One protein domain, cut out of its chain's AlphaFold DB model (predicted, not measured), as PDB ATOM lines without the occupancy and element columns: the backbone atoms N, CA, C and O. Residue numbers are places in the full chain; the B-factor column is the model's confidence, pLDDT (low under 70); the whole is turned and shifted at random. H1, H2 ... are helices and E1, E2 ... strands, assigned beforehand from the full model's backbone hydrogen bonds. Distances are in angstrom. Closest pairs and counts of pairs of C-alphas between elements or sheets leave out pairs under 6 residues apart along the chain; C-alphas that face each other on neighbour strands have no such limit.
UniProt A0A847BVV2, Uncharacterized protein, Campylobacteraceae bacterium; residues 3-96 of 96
ATOM      1  N   VAL A   3     245.228 168.390 184.541       96.31
ATOM      2  CA  VAL A   3     243.949 169.083 184.449       96.31
ATOM      3  C   VAL A   3     244.124 170.233 183.482       96.31
ATOM      4  O   VAL A   3     245.058 171.015 183.635       96.31
ATOM      5  N   ILE A   4     243.211 170.348 182.524       96.06
ATOM      6  CA  ILE A   4     243.110 171.504 181.633       96.06
ATOM      7  C   ILE A   4     241.710 172.080 181.785       96.06
ATOM      8  O   ILE A   4     240.730 171.334 181.773       96.06
ATOM      9  N   VAL A   5     241.616 173.398 181.926       97.19
ATOM     10  CA  VAL A   5     240.361 174.144 182.028       97.19
ATOM     11  C   VAL A   5     240.394 175.272 181.008       97.19
ATOM     12  O   VAL A   5     241.178 176.206 181.142       97.19
ATOM     13  N   ALA A   6     239.539 175.195 179.994       96.50
ATOM     14  CA  ALA A   6     239.295 176.286 179.063       96.50
ATOM     15  C   ALA A   6     238.044 177.047 179.507       96.50
ATOM     16  O   ALA A   6     236.992 176.442 179.725       96.50
ATOM     17  N   VAL A   7     238.162 178.364 179.647       96.62
ATOM     18  CA  VAL A   7     237.091 179.258 180.088       96.62
ATOM     19  C   VAL A   7     236.675 180.152 178.923       96.62
ATOM     20  O   VAL A   7     237.481 180.896 178.373       96.62
ATOM     21  N   ASP A   8     235.398 180.106 178.570       95.44
ATOM     22  CA  ASP A   8     234.770 181.023 177.623       95.44
ATOM     23  C   ASP A   8     233.864 181.975 178.405       95.44
ATOM     24  O   ASP A   8     232.765 181.607 178.830       95.44
ATOM     25  N   ALA A   9     234.357 183.189 178.657       94.50
ATOM     26  CA  ALA A   9     233.657 184.199 179.437       94.50
ATOM     27  C   ALA A   9     233.445 185.486 178.632       94.50
ATOM     28  O   ALA A   9     234.377 186.050 178.062       94.50
ATOM     29  N   GLN A  10     232.218 186.004 178.648       93.56
ATOM     30  CA  GLN A  10     231.872 187.260 177.982       93.56
ATOM     31  C   GLN A  10     231.854 188.418 178.983       93.56
ATOM     32  O   GLN A  10     231.220 188.317 180.032       93.56
ATOM     33  N   ASN A  11     232.480 189.548 178.636       93.62
ATOM     34  CA  ASN A  11     232.515 190.762 179.467       93.62
ATOM     35  C   ASN A  11     233.022 190.513 180.902       93.62
ATOM     36  O   ASN A  11     232.484 191.077 181.860       93.62
ATOM     37  N   LEU A  12     234.051 189.669 181.043       95.25
ATOM     38  CA  LEU A  12     234.736 189.438 182.313       95.25
ATOM     39  C   LEU A  12     235.270 190.770 182.858       95.25
ATOM     40  O   LEU A  12     236.068 191.443 182.208       95.25
ATOM     41  N   LYS A  13     234.785 191.181 184.032       93.88
ATOM     42  CA  LYS A  13     235.035 192.531 184.565       93.88
ATOM     43  C   LYS A  13     236.485 192.774 184.968       93.88
ATOM     44  O   LYS A  13     236.957 193.897 184.825       93.88
ATOM     45  N   ASP A  14     237.156 191.746 185.474       95.75
ATOM     46  CA  ASP A  14     238.549 191.818 185.911       95.75
ATOM     47  C   ASP A  14     239.246 190.473 185.659       95.75
ATOM     48  O   ASP A  14     239.251 189.569 186.499       95.75
ATOM     49  N   GLU A  15     239.810 190.337 184.459       94.81
ATOM     50  CA  GLU A  15     240.559 189.147 184.044       94.81
ATOM     51  C   GLU A  15     241.799 188.905 184.908       94.81
ATOM     52  O   GLU A  15     242.159 187.753 185.161       94.81
ATOM     53  N   LYS A  16     242.443 189.973 185.392       94.81
ATOM     54  CA  LYS A  16     243.659 189.851 186.191       94.81
ATOM     55  C   LYS A  16     243.337 189.218 187.539       94.81
ATOM     56  O   LYS A  16     243.947 188.210 187.880       94.81
ATOM     57  N   SER A  17     242.337 189.739 188.249       95.88
ATOM     58  CA  SER A  17     241.908 189.171 189.530       95.88
ATOM     59  C   SER A  17     241.377 187.738 189.378       95.88
ATOM     60  O   SER A  17     241.641 186.892 190.234       95.88
ATOM     61  N   PHE A  18     240.692 187.444 188.265       97.00
ATOM     62  CA  PHE A  18     240.250 186.088 187.930       97.00
ATOM     63  C   PHE A  18     241.446 185.137 187.783       97.00
ATOM     64  O   PHE A  18     241.516 184.111 188.456       97.00
ATOM     65  N   THR A  19     242.418 185.516 186.951       96.56
ATOM     66  CA  THR A  19     243.631 184.732 186.674       96.56
ATOM     67  C   THR A  19     244.482 184.541 187.930       96.56
ATOM     68  O   THR A  19     244.944 183.435 188.189       96.56
ATOM     69  N   GLU A  20     244.668 185.596 188.730       97.06
ATOM     70  CA  GLU A  20     245.411 185.533 189.994       97.06
ATOM     71  C   GLU A  20     244.746 184.563 190.978       97.06
ATOM     72  O   GLU A  20     245.434 183.734 191.564       97.06
ATOM     73  N   HIS A  21     243.411 184.577 191.092       97.56
ATOM     74  CA  HIS A  21     242.719 183.634 191.967       97.56
ATOM     75  C   HIS A  21     242.898 182.175 191.530       97.56
ATOM     76  O   HIS A  21     243.143 181.324 192.379       97.56
ATOM     77  N   LEU A  22     242.788 181.880 190.229       97.69
ATOM     78  CA  LEU A  22     243.000 180.521 189.716       97.69
ATOM     79  C   LEU A  22     244.440 180.058 189.967       97.69
ATOM     80  O   LEU A  22     244.651 178.928 190.404       97.69
ATOM     81  N   LYS A  23     245.413 180.954 189.777       97.69
ATOM     82  CA  LYS A  23     246.824 180.683 190.057       97.69
ATOM     83  C   LYS A  23     247.067 180.355 191.530       97.69
ATOM     84  O   LYS A  23     247.767 179.387 191.818       97.69
ATOM     85  N   ASP A  24     246.473 181.117 192.447       97.50
ATOM     86  CA  ASP A  24     246.583 180.877 193.894       97.50
ATOM     87  C   ASP A  24     246.014 179.507 194.309       97.50
ATOM     88  O   ASP A  24     246.471 178.906 195.280       97.50
ATOM     89  N   GLU A  25     245.046 178.990 193.549       97.25
ATOM     90  CA  GLU A  25     244.424 177.674 193.742       97.25
ATOM     91  C   GLU A  25     245.143 176.550 192.956       97.25
ATOM     92  O   GLU A  25     244.714 175.398 192.975       97.25
ATOM     93  N   GLY A  26     246.260 176.844 192.280       96.88
ATOM     94  CA  GLY A  26     247.078 175.852 191.567       96.88
ATOM     95  C   GLY A  26     246.655 175.567 190.119       96.88
ATOM     96  O   GLY A  26     247.055 174.543 189.562       96.88
ATOM     97  N   LEU A  27     245.855 176.449 189.514       97.75
ATOM     98  CA  LEU A  27     245.536 176.461 188.085       97.75
ATOM     99  C   LEU A  27     246.299 177.607 187.404       97.75
ATOM    100  O   LEU A  27     245.929 178.775 187.512       97.75
ATOM    101  N   GLU A  28     247.373 177.282 186.695       97.50
ATOM    102  CA  GLU A  28     248.230 178.261 186.026       97.50
ATOM    103  C   GLU A  28     247.745 178.553 184.608       97.50
ATOM    104  O   GLU A  28     247.364 177.641 183.877       97.50
ATOM    105  N   ARG A  29     247.764 179.825 184.195       97.25
ATOM    106  CA  ARG A  29     247.393 180.215 182.828       97.25
ATOM    107  C   ARG A  29     248.425 179.696 181.827       97.25
ATOM    108  O   ARG A  29     249.623 179.879 182.026       97.25
ATOM    109  N   VAL A  30     247.949 179.116 180.732       96.62
ATOM    110  CA  VAL A  30     248.768 178.719 179.583       96.62
ATOM    111  C   VAL A  30     248.933 179.936 178.675       96.62
ATOM    112  O   VAL A  30     248.007 180.305 177.962       96.62
ATOM    113  N   GLU A  31     250.089 180.601 178.731       91.44
ATOM    114  CA  GLU A  31     250.323 181.861 177.996       91.44
ATOM    115  C   GLU A  31     250.439 181.688 176.472       91.44
ATOM    116  O   GLU A  31     250.331 182.665 175.735       91.44
ATOM    117  N   GLU A  32     250.658 180.461 175.994       91.81
ATOM    118  CA  GLU A  32     250.743 180.130 174.565       91.81
ATOM    119  C   GLU A  32     249.368 180.088 173.874       91.81
ATOM    120  O   GLU A  32     249.303 180.111 172.647       91.81
ATOM    121  N   GLU A  33     248.280 180.054 174.647       89.12
ATOM    122  CA  GLU A  33     246.909 180.035 174.143       89.12
ATOM    123  C   GLU A  33     246.291 181.441 174.223       89.12
ATOM    124  O   GLU A  33     246.315 182.089 175.270       89.12
ATOM    125  N   ASP A  34     245.659 181.900 173.137       83.00
ATOM    126  CA  ASP A  34     244.994 183.216 173.090       83.00
ATOM    127  C   ASP A  34     243.796 183.322 174.063       83.00
ATOM    128  O   ASP A  34     243.358 184.417 174.424       83.00
ATOM    129  N   GLY A  35     243.234 182.180 174.474       89.88
ATOM    130  CA  GLY A  35     242.073 182.086 175.358       89.88
ATOM    131  C   GLY A  35     242.409 182.039 176.852       89.88
ATOM    132  O   GLY A  35     243.561 181.996 177.280       89.88
ATOM    133  N   LEU A  36     241.366 181.994 177.682       95.81
ATOM    134  CA  LEU A  36     241.501 181.734 179.117       95.81
ATOM    135  C   LEU A  36     241.660 180.228 179.358       95.81
ATOM    136  O   LEU A  36     240.719 179.543 179.759       95.81
ATOM    137  N   VAL A  37     242.856 179.716 179.072       97.31
ATOM    138  CA  VAL A  37     243.223 178.311 179.275       97.31
ATOM    139  C   VAL A  37     244.125 178.188 180.496       97.31
ATOM    140  O   VAL A  37     245.101 178.923 180.639       97.31
ATOM    141  N   PHE A  38     243.797 177.247 181.376       97.88
ATOM    142  CA  PHE A  38     244.525 176.987 182.609       97.88
ATOM    143  C   PHE A  38     244.900 175.515 182.722       97.88
ATOM    144  O   PHE A  38     244.118 174.640 182.346       97.88
ATOM    145  N   ALA A  39     246.073 175.246 183.281       97.50
ATOM    146  CA  ALA A  39     246.595 173.914 183.519       97.50
ATOM    147  C   ALA A  39     246.942 173.714 185.000       97.50
ATOM    148  O   ALA A  39     247.341 174.642 185.701       97.50
ATOM    149  N   GLY A  40     246.804 172.484 185.482       96.81
ATOM    150  CA  GLY A  40     247.176 172.115 186.841       96.81
ATOM    151  C   GLY A  40     247.375 170.615 186.996       96.81
ATOM    152  O   GLY A  40     247.189 169.831 186.061       96.81
ATOM    153  N   VAL A  41     247.743 170.194 188.204       96.81
ATOM    154  CA  VAL A  41     247.934 168.779 188.538       96.81
ATOM    155  C   VAL A  41     247.114 168.429 189.767       96.81
ATOM    156  O   VAL A  41     247.182 169.098 190.792       96.81
ATOM    157  N   SER A  42     246.364 167.333 189.684       94.69
ATOM    158  CA  SER A  42     245.576 166.810 190.796       94.69
ATOM    159  C   SER A  42     245.985 165.385 191.165       94.69
ATOM    160  O   SER A  42     246.250 164.547 190.297       94.69
ATOM    161  N   SER A  43     246.026 165.100 192.465       94.12
ATOM    162  CA  SER A  43     246.221 163.759 193.036       94.12
ATOM    163  C   SER A  43     244.933 163.168 193.621       94.12
ATOM    164  O   SER A  43     244.946 162.045 194.125       94.12
ATOM    165  N   THR A  44     243.819 163.905 193.567       93.56
ATOM    166  CA  THR A  44     242.517 163.475 194.090       93.56
ATOM    167  C   THR A  44     241.706 162.739 193.021       93.56
ATOM    168  O   THR A  44     242.024 162.843 191.842       93.56
ATOM    169  N   PRO A  45     240.669 161.961 193.386       94.19
ATOM    170  CA  PRO A  45     239.796 161.316 192.404       94.19
ATOM    171  C   PRO A  45     239.111 162.322 191.470       94.19
ATOM    172  O   PRO A  45     238.728 163.404 191.908       94.19
ATOM    173  N   VAL A  46     238.848 161.914 190.223       92.50
ATOM    174  CA  VAL A  46     238.259 162.746 189.148       92.50
ATOM    175  C   VAL A  46     237.032 163.539 189.604       92.50
ATOM    176  O   VAL A  46     236.925 164.730 189.329       92.50
ATOM    177  N   MET A  47     236.118 162.901 190.342       92.19
ATOM    178  CA  MET A  47     234.908 163.552 190.855       92.19
ATOM    179  C   MET A  47     235.226 164.706 191.821       92.19
ATOM    180  O   MET A  47     234.575 165.746 191.772       92.19
ATOM    181  N   HIS A  48     236.233 164.546 192.683       94.56
ATOM    182  CA  HIS A  48     236.653 165.594 193.613       94.56
ATOM    183  C   HIS A  48     237.407 166.706 192.882       94.56
ATOM    184  O   HIS A  48     237.160 167.877 193.151       94.56
ATOM    185  N   THR A  49     238.279 166.354 191.933       95.25
ATOM    186  CA  THR A  49     238.963 167.329 191.072       95.25
ATOM    187  C   THR A  49     237.956 168.186 190.308       95.25
ATOM    188  O   THR A  49     238.090 169.402 190.263       95.25
ATOM    189  N   ARG A  50     236.900 167.573 189.765       94.38
ATOM    190  CA  ARG A  50     235.813 168.276 189.079       94.38
ATOM    191  C   ARG A  50     235.107 169.268 189.995       94.38
ATOM    192  O   ARG A  50     234.995 170.434 189.636       94.38
ATOM    193  N   ALA A  51     234.654 168.818 191.167       94.31
ATOM    194  CA  ALA A  51     233.980 169.683 192.135       94.31
ATOM    195  C   ALA A  51     234.867 170.872 192.542       94.31
ATOM    196  O   ALA A  51     234.397 172.006 192.578       94.31
ATOM    197  N   PHE A  52     236.161 170.619 192.751       95.62
ATOM    198  CA  PHE A  52     237.151 171.654 193.029       95.62
ATOM    199  C   PHE A  52     237.246 172.696 191.903       95.62
ATOM    200  O   PHE A  52     237.182 173.889 192.183       95.62
ATOM    201  N   ILE A  53     237.335 172.273 190.634       95.88
ATOM    202  CA  ILE A  53     237.381 173.207 189.495       95.88
ATOM    203  C   ILE A  53     236.123 174.086 189.468       95.88
ATOM    204  O   ILE A  53     236.238 175.302 189.322       95.88
ATOM    205  N   MET A  54     234.932 173.497 189.645       95.75
ATOM    206  CA  MET A  54     233.676 174.263 189.659       95.75
ATOM    207  C   MET A  54     233.674 175.309 190.780       95.75
ATOM    208  O   MET A  54     233.293 176.460 190.564       95.75
ATOM    209  N   GLU A  55     234.136 174.924 191.970       95.69
ATOM    210  CA  GLU A  55     234.197 175.800 193.135       95.69
ATOM    211  C   GLU A  55     235.176 176.965 192.931       95.69
ATOM    212  O   GLU A  55     234.816 178.120 193.168       95.69
ATOM    213  N   VAL A  56     236.394 176.683 192.460       96.69
ATOM    214  CA  VAL A  56     237.432 177.697 192.215       96.69
ATOM    215  C   VAL A  56     236.977 178.695 191.156       96.69
ATOM    216  O   VAL A  56     237.030 179.906 191.378       96.69
ATOM    217  N   VAL A  57     236.464 178.210 190.022       96.62
ATOM    218  CA  VAL A  57     236.003 179.093 188.944       96.62
ATOM    219  C   VAL A  57     234.777 179.900 189.387       96.62
ATOM    220  O   VAL A  57     234.702 181.093 189.098       96.62
ATOM    221  N   SER A  58     233.843 179.313 190.146       95.50
ATOM    222  CA  SER A  58     232.699 180.054 190.703       95.50
ATOM    223  C   SER A  58     233.155 181.186 191.631       95.50
ATOM    224  O   SER A  58     232.723 182.330 191.474       95.50
ATOM    225  N   LYS A  59     234.092 180.920 192.549       95.56
ATOM    226  CA  LYS A  59     234.672 181.955 193.425       95.56
ATOM    227  C   LYS A  59     235.398 183.043 192.634       95.56
ATOM    228  O   LYS A  59     235.305 184.218 192.993       95.56
ATOM    229  N   ALA A  60     236.077 182.680 191.546       96.25
ATOM    230  CA  ALA A  60     236.704 183.638 190.641       96.25
ATOM    231  C   ALA A  60     235.660 184.548 189.977       96.25
ATOM    232  O   ALA A  60     235.819 185.766 189.987       96.25
ATOM    233  N   LEU A  61     234.552 183.984 189.488       95.25
ATOM    234  CA  LEU A  61     233.441 184.734 188.887       95.25
ATOM    235  C   LEU A  61     232.691 185.619 189.891       95.25
ATOM    236  O   LEU A  61     232.117 186.633 189.504       95.25
ATOM    237  N   GLN A  62     232.692 185.278 191.180       92.25
ATOM    238  CA  GLN A  62     232.120 186.144 192.217       92.25
ATOM    239  C   GLN A  62     232.962 187.407 192.446       92.25
ATOM    240  O   GLN A  62     232.404 188.475 192.700       92.25
ATOM    241  N   LYS A  63     234.293 187.302 192.338       92.56
ATOM    242  CA  LYS A  63     235.223 188.445 192.424       92.56
ATOM    243  C   LYS A  63     235.266 189.242 191.118       92.56
ATOM    244  O   LYS A  63     235.280 190.469 191.145       92.56
ATOM    245  N   SER A  64     235.211 188.527 189.998       94.06
ATOM    246  CA  SER A  64     235.279 189.051 188.637       94.06
ATOM    247  C   SER A  64     234.075 188.564 187.828       94.06
ATOM    248  O   SER A  64     234.187 187.590 187.082       94.06
ATOM    249  N   PRO A  65     232.905 189.213 187.954       93.12
ATOM    250  CA  PRO A  65     231.705 188.791 187.244       93.12
ATOM    251  C   PRO A  65     231.882 188.835 185.726       93.12
ATOM    252  O   PRO A  65     232.586 189.691 185.194       93.12
ATOM    253  N   ALA A  66     231.177 187.951 185.029       94.75
ATOM    254  CA  ALA A  66     231.054 187.938 183.575       94.75
ATOM    255  C   ALA A  66     229.570 187.912 183.188       94.75
ATOM    256  O   ALA A  66     228.718 187.502 183.983       94.75
ATOM    257  N   ASP A  67     229.223 188.336 181.975       92.00
ATOM    258  CA  ASP A  67     227.854 188.254 181.451       92.00
ATOM    259  C   ASP A  67     227.432 186.805 181.213       92.00
ATOM    260  O   ASP A  67     226.293 186.422 181.501       92.00
ATOM    261  N   PHE A  68     228.392 185.998 180.792       90.38
ATOM    262  CA  PHE A  68     228.260 184.581 180.545       90.38
ATOM    263  C   PHE A  68     229.595 183.895 180.830       90.38
ATOM    264  O   PHE A  68     230.640 184.523 180.660       90.38
ATOM    265  N   CYS A  69     229.552 182.639 181.273       94.88
ATOM    266  CA  CYS A  69     230.738 181.813 181.444       94.88
ATOM    267  C   CYS A  69     230.401 180.344 181.162       94.88
ATOM    268  O   CYS A  69     229.512 179.772 181.802       94.88
ATOM    269  N   ASN A  70     231.125 179.761 180.216       95.50
ATOM    270  CA  ASN A  70     231.221 178.329 179.994       95.50
ATOM    271  C   ASN A  70     232.623 177.863 180.351       95.50
ATOM    272  O   ASN A  70     233.596 178.591 180.155       95.50
ATOM    273  N   ILE A  71     232.729 176.618 180.795       95.44
ATOM    274  CA  ILE A  71     234.018 175.960 180.957       95.44
ATOM    275  C   ILE A  71     234.004 174.588 180.306       95.44
ATOM    276  O   ILE A  71     233.010 173.865 180.370       95.44
ATOM    277  N   VAL A  72     235.130 174.241 179.697       94.62
ATOM    278  CA  VAL A  72     235.433 172.896 179.223       94.62
ATOM    279  C   VAL A  72     236.625 172.397 180.019       94.62
ATOM    280  O   VAL A  72     237.643 173.085 180.086       94.62
ATOM    281  N   CYS A  73     236.517 171.219 180.626       93.81
ATOM    282  CA  CYS A  73     237.628 170.635 181.369       93.81
ATOM    283  C   CYS A  73     238.002 169.234 180.890       93.81
ATOM    284  O   CYS A  73     237.138 168.413 180.575       93.81
ATOM    285  N   MET A  74     239.305 168.963 180.903       94.44
ATOM    286  CA  MET A  74     239.903 167.636 180.784       94.44
ATOM    287  C   MET A  74     240.544 167.285 182.127       94.44
ATOM    288  O   MET A  74     241.292 168.093 182.675       94.44
ATOM    289  N   ILE A  75     240.256 166.101 182.671       94.19
ATOM    290  CA  ILE A  75     240.835 165.631 183.940       94.19
ATOM    291  C   ILE A  75     241.457 164.257 183.698       94.19
ATOM    292  O   ILE A  75     240.742 163.267 183.550       94.19
ATOM    293  N   GLY A  76     242.784 164.171 183.676       91.25
ATOM    294  CA  GLY A  76     243.502 162.967 183.264       91.25
ATOM    295  C   GLY A  76     243.122 162.556 181.839       91.25
ATOM    296  O   GLY A  76     243.014 163.396 180.959       91.25
ATOM    297  N   GLU A  77     242.868 161.265 181.628       87.69
ATOM    298  CA  GLU A  77     242.474 160.703 180.325       87.69
ATOM    299  C   GLU A  77     240.946 160.687 180.106       87.69
ATOM    300  O   GLU A  77     240.442 159.990 179.226       87.69
ATOM    301  N   ASN A  78     240.178 161.407 180.934       83.75
ATOM    302  CA  ASN A  78     238.719 161.433 180.815       83.75
ATOM    303  C   ASN A  78     238.249 162.308 179.638       83.75
ATOM    304  O   ASN A  78     238.961 163.229 179.232       83.75
ATOM    305  N   PRO A  79     237.033 162.059 179.110       81.88
ATOM    306  CA  PRO A  79     236.435 162.896 178.074       81.88
ATOM    307  C   PRO A  79     236.341 164.367 178.486       81.88
ATOM    308  O   PRO A  79     236.229 164.682 179.670       81.88
ATOM    309  N   LEU A  80     236.324 165.254 177.489       84.50
ATOM    310  CA  LEU A  80     236.035 166.670 177.694       84.50
ATOM    311  C   LEU A  80     234.605 166.848 178.204       84.50
ATOM    312  O   LEU A  80     233.652 166.387 177.575       84.50
ATOM    313  N   GLU A  81     234.465 167.557 179.318       86.88
ATOM    314  CA  GLU A  81     233.175 167.862 179.932       86.88
ATOM    315  C   GLU A  81     232.910 169.361 179.866       86.88
ATOM    316  O   GLU A  81     233.813 170.162 180.104       86.88
ATOM    317  N   SER A  82     231.672 169.731 179.535       92.75
ATOM    318  CA  SER A  82     231.258 171.123 179.355       92.75
ATOM    319  C   SER A  82     230.276 171.542 180.438       92.75
ATOM    320  O   SER A  82     229.326 170.822 180.746       92.75
ATOM    321  N   TYR A  83     230.469 172.740 180.978       93.69
ATOM    322  CA  TYR A  83     229.618 173.302 182.018       93.69
ATOM    323  C   TYR A  83     229.277 174.755 181.713       93.69
ATOM    324  O   TYR A  83     230.087 175.492 181.151       93.69
ATOM    325  N   LYS A  84     228.090 175.178 182.145       94.62
ATOM    326  CA  LYS A  84     227.624 176.565 182.073       94.62
ATOM    327  C   LYS A  84     227.383 177.116 183.463       94.62
ATOM    328  O   LYS A  84     226.711 176.482 184.273       94.62
ATOM    329  N   PHE A  85     227.871 178.325 183.703       93.69
ATOM    330  CA  PHE A  85     227.633 179.032 184.950       93.69
ATOM    331  C   PHE A  85     226.190 179.553 185.021       93.69
ATOM    332  O   PHE A  85     225.756 180.349 184.178       93.69
ATOM    333  N   ASP A  86     225.442 179.131 186.037       90.38
ATOM    334  CA  ASP A  86     224.135 179.680 186.380       90.38
ATOM    335  C   ASP A  86     224.284 180.764 187.454       90.38
ATOM    336  O   ASP A  86     224.528 180.504 188.630       90.38
ATOM    337  N   LYS A  87     224.063 182.016 187.049       86.62
ATOM    338  CA  LYS A  87     224.106 183.185 187.938       86.62
ATOM    339  C   LYS A  87     223.040 183.179 189.032       86.62
ATOM    340  O   LYS A  87     223.166 183.924 189.997       86.62
ATOM    341  N   LYS A  88     221.953 182.416 188.871       87.94
ATOM    342  CA  LYS A  88     220.889 182.343 189.881       87.94
ATOM    343  C   LYS A  88     221.333 181.528 191.087       87.94
ATOM    344  O   LYS A  88     220.980 181.875 192.209       87.94
ATOM    345  N   THR A  89     222.085 180.458 190.848       88.06
ATOM    346  CA  THR A  89     222.594 179.554 191.887       88.06
ATOM    347  C   THR A  89     224.057 179.825 192.239       88.06
ATOM    348  O   THR A  89     224.508 179.373 193.285       88.06
ATOM    349  N   ASN A  90     224.771 180.600 191.413       87.31
ATOM    350  CA  ASN A  90     226.228 180.769 191.437       87.31
ATOM    351  C   ASN A  90     226.976 179.433 191.326       87.31
ATOM    352  O   ASN A  90     228.001 179.226 191.977       87.31
ATOM    353  N   ASP A  91     226.446 178.532 190.500       89.31
ATOM    354  CA  ASP A  91     226.959 177.175 190.338       89.31
ATOM    355  C   ASP A  91     227.024 176.773 188.860       89.31
ATOM    356  O   ASP A  91     226.372 177.375 188.004       89.31
ATOM    357  N   PHE A  92     227.818 175.756 188.558       91.19
ATOM    358  CA  PHE A  92     227.971 175.212 187.219       91.19
ATOM    359  C   PHE A  92     227.007 174.049 186.980       91.19
ATOM    360  O   PHE A  92     226.891 173.125 187.779       91.19
ATOM    361  N   LEU A  93     226.339 174.075 185.828       90.56
ATOM    362  CA  LEU A  93     225.471 172.999 185.359       90.56
ATOM    363  C   LEU A  93     226.137 172.301 184.171       90.56
ATOM    364  O   LEU A  93     226.545 172.968 183.218       90.56
ATOM    365  N   GLU A  94     226.238 170.970 184.223       88.06
ATOM    366  CA  GLU A  94     226.735 170.146 183.111       88.06
ATOM    367  C   GLU A  94     225.833 170.331 181.883       88.06
ATOM    368  O   GLU A  94     224.606 170.220 181.973       88.06
ATOM    369  N   ILE A  95     226.446 170.608 180.732       85.50
ATOM    370  CA  ILE A  95     225.768 170.641 179.436       85.50
ATOM    371  C   ILE A  95     226.113 169.338 178.719       85.50
ATOM    372  O   ILE A  95     227.283 169.081 178.434       85.50
ATOM    373  N   ARG A  96     225.089 168.526 178.446       64.12
ATOM    374  CA  ARG A  96     225.195 167.310 177.632       64.12
ATOM    375  C   ARG A  96     224.801 167.562 176.189       64.12
ATOM    376  O   ARG A  96     223.847 168.346 175.981       64.12
TER     377      ARG A  96
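AT A GLANCE: This is residues 3 to 96 of the 96 residues of an uncharacterized protein of Campylobacteraceae bacterium (UniProt A0A847BVV2). A strongly twisted sheet of five strands curls round one long helix, H2, and a shorter helix, H1, packs on H2 on the same face, toward the E2 edge; the other face of the sheet is bare of named helices. The sheet's order is E2, E1, E3, E4, E5, antiparallel throughout. The printed part has 94 residues, with two named helices and five named strands in the chain order E1, H1, E2, H2, E3, E4, E5, and its class is mixed, helices and strands. It is compact, with a radius of gyration of the C-alphas of 12.2 A, and rounded, spanning 32 by 29 by 21 A.

IN THESE COORDINATES: The longest strands are E1, residues 3 to 10, 22.8 A from C-alpha 3 at (243.949, 169.083, 184.449) to C-alpha 10, and E3, residues 68 to 75, 23.0 A. E2 is residues 36 to 41, 17.3 A, and E4 is residues 81 to 86, 16.2 A. E5, residues 91 to 95, ends with C-alpha 95 at (225.768, 170.641, 179.436). H2, residues 46 to 63, runs 26.1 A from C-alpha 46 at (238.259, 162.746, 189.148). H1 is residues 15 to 24, 14.2 A.

HOW THE PARTS SIT: In the sheet, E1 and E3 are antiparallel at 170 degrees, with N 6 and O 72 within hydrogen-bond range at 2.8 A. On the other side of E1, E2 is antiparallel to it at 158 degrees, with N 5 and O 38 at 2.8 A. E3, E4 and E5 form a meander, each strand the antiparallel neighbour of the one before. The hairpin of E3 and E4 has N 83 and O 71 at 2.8 A; the hairpin of E4 and E5 has N 86 and O 91 at 2.8 A. E2 and E5 are the edge strands and are apart. The sheet curls round H2; the closest C-alphas of H2 and E5 are those of Met 54 and Phe 92, 6.3 A apart. E2, H2 and E3 make a split strand-helix-strand unit, two strands running the same way with E1 between them, and its crossover is right-handed. H1 and H2 are on the same face of the sheet, which gives two layers, the sheet and the helices on one face of it. H1 has a height over the sheet of 9.5 A and lies over none of the strands. H2 touches H1 with residues 56 to 63 alone, at a steep tilt of 39 degrees, opposite ways; the closest C-alphas, of Phe 18 and Ala 60, are 5.1 A apart. In H1 and H2 every O i to N i+4 pair is within hydrogen-bond range.

THE WHOLE: The C-alphas farthest apart, of Glu 32 and Lys 88, are 33.6 A apart. The printed part has no cut. The link from H1 to E2 is long, with 11 residues; in it, residues 28 to 29 pair antiparallel with residues 38 to 39 of E2. The other links are tight. The mean pLDDT of the printed part is 93.3, and residue 96, the chain's last, is under 70.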